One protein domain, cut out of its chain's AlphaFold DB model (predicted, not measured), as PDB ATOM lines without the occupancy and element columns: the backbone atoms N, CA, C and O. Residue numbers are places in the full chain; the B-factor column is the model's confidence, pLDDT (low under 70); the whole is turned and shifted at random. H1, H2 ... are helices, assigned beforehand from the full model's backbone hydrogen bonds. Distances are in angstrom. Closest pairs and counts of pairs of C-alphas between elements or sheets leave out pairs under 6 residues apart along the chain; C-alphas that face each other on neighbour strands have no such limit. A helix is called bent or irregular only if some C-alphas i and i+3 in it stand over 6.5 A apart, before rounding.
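What this domain is: This is residues 2 to 30 and 44 to 68 of the 202 residues of an uncharacterized protein of Methylomonas koyamae (UniProt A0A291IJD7). Two long, straight helices, H1 and H2, run side by side in opposite directions, with a gap between them along their length. The chain that would join them, at the end where H1 stops and H2 starts, is cut out. The printed part has 54 residues with two named helices, H1 then H2 along the chain, and no named strand; the class is all helix. The whole is loose, with a radius of gyration of the C-alphas of 14.1 A, and its outline is a rod spanning 45 by 21 by 11 A.

Where its parts are: H1, residues 2 to 29, is the longest helix and measures 41.3 A from its first to its last C-alpha. It begins at C-alpha 2 at (62.964, -22.783, -13.195) and ends at C-alpha 29 at (35.012, -39.238, -38.836). Asp 30 follows as the last residue before the cut. H2, residues 44 to 68, measures 35.9 A and ends at C-alpha 68 at (51.816, -20.738, -3.239). Neither helix is bent or irregular.

How they stand to each other: H1 and H2 are apart, with no C-alpha of the one within 8 A of the other. From first to last residue x, y and z fall in H1 and rise in H2. Residues 2 to 14 of H1 stand free, and so do residues 55 to 68 of H2. In H1 and H2 every O i to N i+4 pair is within hydrogen-bond range.

The domain as a whole: The two C-alphas farthest apart are those of Asp 30 and Ala 68, at 45.4 A. The first and last printed C-alphas, of Gln 2 and Ala 68, are 15.1 A apart. Residues 31 to 43 are not printed, and C-alphas 30 and 44 are 13.5 A apart across the cut. The mean pLDDT of the printed part is 76.0. Confidence is under 70 at 12 residues: 29 to 30, 46, 54, 56 to 57, 60 to 63 and 67 to 68.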
ATOM      1  N   GLN A   2      62.720 -22.464 -11.766       83.81
ATOM      2  CA  GLN A   2      62.964 -22.783 -13.195       83.81
ATOM      3  C   GLN A   2      62.427 -24.161 -13.652       83.81
ATOM      4  O   GLN A   2      61.599 -24.230 -14.549       83.81
ATOM      5  N   LYS A   3      62.792 -25.246 -12.950       81.31
ATOM      6  CA  LYS A   3      62.366 -26.622 -13.287       81.31
ATOM      7  C   LYS A   3      60.847 -26.847 -13.260       81.31
ATOM      8  O   LYS A   3      60.361 -27.761 -13.912       81.31
ATOM      9  N   LEU A   4      60.108 -26.058 -12.474       82.19
ATOM     10  CA  LEU A   4      58.651 -26.188 -12.372       82.19
ATOM     11  C   LEU A   4      57.963 -25.562 -13.594       82.19
ATOM     12  O   LEU A   4      56.994 -26.115 -14.106       82.19
ATOM     13  N   ASN A   5      58.510 -24.448 -14.088       84.94
ATOM     14  CA  ASN A   5      58.029 -23.784 -15.297       84.94
ATOM     15  C   ASN A   5      58.301 -24.640 -16.540       84.94
ATOM     16  O   ASN A   5      57.410 -24.807 -17.365       84.94
ATOM     17  N   ASP A   6      59.473 -25.279 -16.619       84.25
ATOM     18  CA  ASP A   6      59.814 -26.162 -17.742       84.25
ATOM     19  C   ASP A   6      58.868 -27.378 -17.831       84.25
ATOM     20  O   ASP A   6      58.446 -27.772 -18.918       84.25
ATOM     21  N   LEU A   7      58.489 -27.960 -16.685       81.94
ATOM     22  CA  LEU A   7      57.501 -29.046 -16.627       81.94
ATOM     23  C   LEU A   7      56.102 -28.571 -17.042       81.94
ATOM     24  O   LEU A   7      55.389 -29.288 -17.743       81.94
ATOM     25  N   TYR A   8      55.717 -27.356 -16.648       82.31
ATOM     26  CA  TYR A   8      54.439 -26.768 -17.041       82.31
ATOM     27  C   TYR A   8      54.351 -26.548 -18.556       82.31
ATOM     28  O   TYR A   8      53.352 -26.919 -19.177       82.31
ATOM     29  N   ASP A   9      55.412 -26.023 -19.170       85.81
ATOM     30  CA  ASP A   9      55.463 -25.795 -20.613       85.81
ATOM     31  C   ASP A   9      55.437 -27.110 -21.404       85.81
ATOM     32  O   ASP A   9      54.751 -27.212 -22.427       85.81
ATOM     33  N   GLN A  10      56.096 -28.160 -20.900       82.88
ATOM     34  CA  GLN A  10      56.015 -29.503 -21.485       82.88
ATOM     35  C   GLN A  10      54.591 -30.076 -21.424       82.88
ATOM     36  O   GLN A  10      54.102 -30.609 -22.425       82.88
ATOM     37  N   CYS A  11      53.888 -29.914 -20.298       82.31
ATOM     38  CA  CYS A  11      52.485 -30.319 -20.175       82.31
ATOM     39  C   CYS A  11      51.572 -29.532 -21.128       82.31
ATOM     40  O   CYS A  11      50.740 -30.127 -21.819       82.31
ATOM     41  N   GLN A  12      51.755 -28.213 -21.233       84.81
ATOM     42  CA  GLN A  12      51.000 -27.362 -22.161       84.81
ATOM     43  C   GLN A  12      51.227 -27.759 -23.626       84.81
ATOM     44  O   GLN A  12      50.291 -27.773 -24.431       84.81
ATOM     45  N   HIS A  13      52.461 -28.111 -23.987       83.12
ATOM     46  CA  HIS A  13      52.794 -28.556 -25.335       83.12
ATOM     47  C   HIS A  13      52.164 -29.918 -25.672       83.12
ATOM     48  O   HIS A  13      51.537 -30.064 -26.725       83.12
ATOM     49  N   ALA A  14      52.249 -30.893 -24.759       78.62
ATOM     50  CA  ALA A  14      51.608 -32.199 -24.924       78.62
ATOM     51  C   ALA A  14      50.079 -32.079 -25.080       78.62
ATOM     52  O   ALA A  14      49.487 -32.730 -25.945       78.62
ATOM     53  N   TYR A  15      49.451 -31.181 -24.315       81.12
ATOM     54  CA  TYR A  15      48.020 -30.891 -24.410       81.12
ATOM     55  C   TYR A  15      47.616 -30.336 -25.785       81.12
ATOM     56  O   TYR A  15      46.629 -30.781 -26.386       81.12
ATOM     57  N   LYS A  16      48.393 -29.388 -26.328       85.12
ATOM     58  CA  LYS A  16      48.143 -28.829 -27.667       85.12
ATOM     59  C   LYS A  16      48.203 -29.909 -28.748       85.12
ATOM     60  O   LYS A  16      47.311 -29.955 -29.594       85.12
ATOM     61  N   LEU A  17      49.195 -30.799 -28.683       83.06
ATOM     62  CA  LEU A  17      49.343 -31.905 -29.634       83.06
ATOM     63  C   LEU A  17      48.185 -32.907 -29.551       83.06
ATOM     64  O   LEU A  17      47.628 -33.281 -30.583       83.06
ATOM     65  N   GLN A  18      47.756 -33.294 -28.347       82.69
ATOM     66  CA  GLN A  18      46.597 -34.181 -28.181       82.69
ATOM     67  C   GLN A  18      45.306 -33.549 -28.706       82.69
ATOM     68  O   GLN A  18      44.527 -34.207 -29.398       82.69
ATOM     69  N   THR A  19      45.094 -32.261 -28.436       83.25
ATOM     70  CA  THR A  19      43.913 -31.539 -28.923       83.25
ATOM     71  C   THR A  19      43.902 -31.462 -30.454       83.25
ATOM     72  O   THR A  19      42.852 -31.640 -31.073       83.25
ATOM     73  N   GLN A  20      45.062 -31.243 -31.084       86.25
ATOM     74  CA  GLN A  20      45.195 -31.257 -32.544       86.25
ATOM     75  C   GLN A  20      44.928 -32.646 -33.138       86.25
ATOM     76  O   GLN A  20      44.150 -32.755 -34.084       86.25
ATOM     77  N   ALA A  21      45.496 -33.709 -32.558       77.19
ATOM     78  CA  ALA A  21      45.264 -35.083 -33.007       77.19
ATOM     79  C   ALA A  21      43.780 -35.482 -32.926       77.19
ATOM     80  O   ALA A  21      43.260 -36.152 -33.815       77.19
ATOM     81  N   LEU A  22      43.069 -35.026 -31.893       73.69
ATOM     82  CA  LEU A  22      41.641 -35.300 -31.729       73.69
ATOM     83  C   LEU A  22      40.763 -34.519 -32.710       73.69
ATOM     84  O   LEU A  22      39.796 -35.079 -33.216       73.69
ATOM     85  N   ARG A  23      41.109 -33.265 -33.030       81.94
ATOM     86  CA  ARG A  23      40.418 -32.515 -34.096       81.94
ATOM     87  C   ARG A  23      40.575 -33.202 -35.447       81.94
ATOM     88  O   ARG A  23      39.597 -33.320 -36.173       81.94
ATOM     89  N   LEU A  24      41.774 -33.707 -35.746       78.94
ATOM     90  CA  LEU A  24      42.014 -34.498 -36.954       78.94
ATOM     91  C   LEU A  24      41.177 -35.781 -36.969       78.94
ATOM     92  O   LEU A  24      40.629 -36.128 -38.008       78.94
ATOM     93  N   LEU A  25      41.019 -36.461 -35.829       75.62
ATOM     94  CA  LEU A  25      40.152 -37.639 -35.729       75.62
ATOM     95  C   LEU A  25      38.664 -37.315 -35.932       75.62
ATOM     96  O   LEU A  25      37.965 -38.121 -36.543       75.62
ATOM     97  N   ASP A  26      38.180 -36.168 -35.450       75.12
ATOM     98  CA  ASP A  26      36.795 -35.726 -35.682       75.12
ATOM     99  C   ASP A  26      36.592 -35.402 -37.176       75.12
ATOM    100  O   ASP A  26      35.652 -35.907 -37.785       75.12
ATOM    101  N   SER A  27      37.546 -34.705 -37.810       77.19
ATOM    102  CA  SER A  27      37.519 -34.439 -39.260       77.19
ATOM    103  C   SER A  27      37.622 -35.705 -40.116       77.19
ATOM    104  O   SER A  27      37.046 -35.762 -41.196       77.19
ATOM    105  N   LEU A  28      38.333 -36.736 -39.647       70.69
ATOM    106  CA  LEU A  28      38.371 -38.041 -40.314       70.69
ATOM    107  C   LEU A  28      37.057 -38.816 -40.138       70.69
ATOM    108  O   LEU A  28      36.709 -39.603 -41.012       70.69
ATOM    109  N   SER A  29      36.310 -38.587 -39.051       67.19
ATOM    110  CA  SER A  29      35.012 -39.238 -38.836       67.19
ATOM    111  C   SER A  29      33.926 -38.739 -39.791       67.19
ATOM    112  O   SER A  29      33.060 -39.519 -40.173       67.19
ATOM    113  N   ASP A  30      34.027 -37.487 -40.247       64.69
ATOM    114  CA  ASP A  30      33.126 -36.921 -41.259       64.69
ATOM    115  C   ASP A  30      33.400 -37.475 -42.671       64.69
ATOM    116  O   ASP A  30      32.537 -37.417 -43.545       64.69
ATOM    117  N   ARG A  44      32.685 -39.456 -28.324       77.00
ATOM    118  CA  ARG A  44      32.291 -38.110 -27.855       77.00
ATOM    119  C   ARG A  44      31.989 -38.061 -26.354       77.00
ATOM    120  O   ARG A  44      32.239 -37.044 -25.704       77.00
ATOM    121  N   ARG A  45      31.428 -39.128 -25.772       76.81
ATOM    122  CA  ARG A  45      31.199 -39.224 -24.317       76.81
ATOM    123  C   ARG A  45      32.509 -39.387 -23.546       76.81
ATOM    124  O   ARG A  45      32.698 -38.682 -22.557       76.81
ATOM    125  N   ALA A  46      33.403 -40.264 -24.000       69.50
ATOM    126  CA  ALA A  46      34.718 -40.454 -23.390       69.50
ATOM    127  C   ALA A  46      35.535 -39.151 -23.403       69.50
ATOM    128  O   ALA A  46      36.075 -38.760 -22.368       69.50
ATOM    129  N   PHE A  47      35.511 -38.421 -24.523       72.19
ATOM    130  CA  PHE A  47      36.161 -37.117 -24.646       72.19
ATOM    131  C   PHE A  47      35.632 -36.103 -23.627       72.19
ATOM    132  O   PHE A  47      36.409 -35.524 -22.875       72.19
ATOM    133  N   ARG A  48      34.306 -35.937 -23.524       77.00
ATOM    134  CA  ARG A  48      33.711 -34.995 -22.560       77.00
ATOM    135  C   ARG A  48      34.053 -35.324 -21.105       77.00
ATOM    136  O   ARG A  48      34.172 -34.409 -20.294       77.00
ATOM    137  N   ARG A  49      34.215 -36.608 -20.763       73.25
ATOM    138  CA  ARG A  49      34.662 -37.030 -19.423       73.25
ATOM    139  C   ARG A  49      36.133 -36.682 -19.181       73.25
ATOM    140  O   ARG A  49      36.452 -36.178 -18.107       73.25
ATOM    141  N   TRP A  50      37.000 -36.918 -20.166       75.00
ATOM    142  CA  TRP A  50      38.423 -36.579 -20.082       75.00
ATOM    143  C   TRP A  50      38.647 -35.061 -19.990       75.00
ATOM    144  O   TRP A  50      39.248 -34.592 -19.028       75.00
ATOM    145  N   ASP A  51      38.034 -34.286 -20.887       76.50
ATOM    146  CA  ASP A  51      38.090 -32.816 -20.918       76.50
ATOM    147  C   ASP A  51      37.545 -32.175 -19.620       76.50
ATOM    148  O   ASP A  51      37.965 -31.102 -19.186       76.50
ATOM    149  N   ARG A  52      36.609 -32.846 -18.932       72.00
ATOM    150  CA  ARG A  52      36.128 -32.413 -17.609       72.00
ATOM    151  C   ARG A  52      37.137 -32.712 -16.491       72.00
ATOM    152  O   ARG A  52      37.337 -31.856 -15.634       72.00
ATOM    153  N   ARG A  53      37.773 -33.892 -16.491       71.19
ATOM    154  CA  ARG A  53      38.836 -34.221 -15.519       71.19
ATOM    155  C   ARG A  53      40.023 -33.267 -15.645       71.19
ATOM    156  O   ARG A  53      40.520 -32.809 -14.624       71.19
ATOM    157  N   GLU A  54      40.407 -32.913 -16.868       69.50
ATOM    158  CA  GLU A  54      41.543 -32.016 -17.121       69.50
ATOM    159  C   GLU A  54      41.247 -30.539 -16.814       69.50
ATOM    160  O   GLU A  54      42.091 -29.804 -16.301       69.50
ATOM    161  N   ARG A  55      40.014 -30.067 -17.023       74.25
ATOM    162  CA  ARG A  55      39.642 -28.731 -16.525       74.25
ATOM    163  C   ARG A  55      39.671 -28.662 -15.001       74.25
ATOM    164  O   ARG A  55      40.091 -27.646 -14.448       74.25
ATOM    165  N   ASN A  56      39.286 -29.744 -14.327       68.94
ATOM    166  CA  ASN A  56      39.408 -29.829 -12.875       68.94
ATOM    167  C   ASN A  56      40.876 -29.876 -12.424       68.94
ATOM    168  O   ASN A  56      41.216 -29.162 -11.485       68.94
ATOM    169  N   SER A  57      41.759 -30.626 -13.099       66.50
ATOM    170  CA  SER A  57      43.199 -30.653 -12.774       66.50
ATOM    171  C   SER A  57      43.844 -29.273 -12.966       66.50
ATOM    172  O   SER A  57      44.537 -28.784 -12.075       66.50
ATOM    173  N   THR A  58      43.532 -28.590 -14.072       72.62
ATOM    174  CA  THR A  58      44.044 -27.244 -14.376       72.62
ATOM    175  C   THR A  58      43.566 -26.224 -13.345       72.62
ATOM    176  O   THR A  58      44.347 -25.392 -12.881       72.62
ATOM    177  N   ARG A  59      42.293 -26.302 -12.931       71.75
ATOM    178  CA  ARG A  59      41.726 -25.417 -11.904       71.75
ATOM    179  C   ARG A  59      42.371 -25.654 -10.539       71.75
ATOM    180  O   ARG A  59      42.685 -24.687  -9.845       71.75
ATOM    181  N   LEU A  60      42.602 -26.912 -10.162       65.12
ATOM    182  CA  LEU A  60      43.299 -27.264  -8.919       65.12
ATOM    183  C   LEU A  60      44.742 -26.750  -8.922       65.12
ATOM    184  O   LEU A  60      45.190 -26.189  -7.925       65.12
ATOM    185  N   TYR A  61      45.440 -26.854 -10.052       66.12
ATOM    186  CA  TYR A  61      46.799 -26.336 -10.197       66.12
ATOM    187  C   TYR A  61      46.864 -24.802 -10.137       66.12
ATOM    188  O   TYR A  61      47.702 -24.251  -9.429       66.12
ATOM    189  N   GLN A  62      45.949 -24.090 -10.807       68.31
ATOM    190  CA  GLN A  62      45.856 -22.628 -10.696       68.31
ATOM    191  C   GLN A  62      45.522 -22.177  -9.270       68.31
ATOM    192  O   GLN A  62      46.092 -21.204  -8.781       68.31
ATOM    193  N   THR A  63      44.635 -22.903  -8.588       68.06
ATOM    194  CA  THR A  63      44.307 -22.641  -7.181       68.06
ATOM    195  C   THR A  63      45.545 -22.825  -6.304       68.06
ATOM    196  O   THR A  63      45.859 -21.954  -5.498       68.06
ATOM    197  N   TRP A  64      46.299 -23.907  -6.507       73.25
ATOM    198  CA  TRP A  64      47.553 -24.142  -5.794       73.25
ATOM    199  C   TRP A  64      48.593 -23.047  -6.063       73.25
ATOM    200  O   TRP A  64      49.200 -22.548  -5.121       73.25
ATOM    201  N   LEU A  65      48.754 -22.606  -7.316       70.25
ATOM    202  CA  LEU A  65      49.641 -21.491  -7.672       70.25
ATOM    203  C   LEU A  65      49.237 -20.178  -6.992       70.25
ATOM    204  O   LEU A  65      50.113 -19.410  -6.595       70.25
ATOM    205  N   HIS A  66      47.938 -19.913  -6.840       72.06
ATOM    206  CA  HIS A  66      47.455 -18.753  -6.093       72.06
ATOM    207  C   HIS A  66      47.818 -18.835  -4.609       72.06
ATOM    208  O   HIS A  66      48.293 -17.847  -4.058       72.06
ATOM    209  N   TYR A  67      47.658 -20.003  -3.981       66.25
ATOM    210  CA  TYR A  67      48.065 -20.207  -2.587       66.25
ATOM    211  C   TYR A  67      49.583 -20.131  -2.402       66.25
ATOM    212  O   TYR A  67      50.052 -19.509  -1.455       66.25
ATOM    213  N   ALA A  68      50.357 -20.716  -3.315       68.50
ATOM    214  CA  ALA A  68      51.816 -20.738  -3.239       68.50
ATOM    215  C   ALA A  68      52.453 -19.348  -3.421       68.50
ATOM    216  O   ALA A  68      53.548 -19.113  -2.917       68.50
TER     217      ALA A  68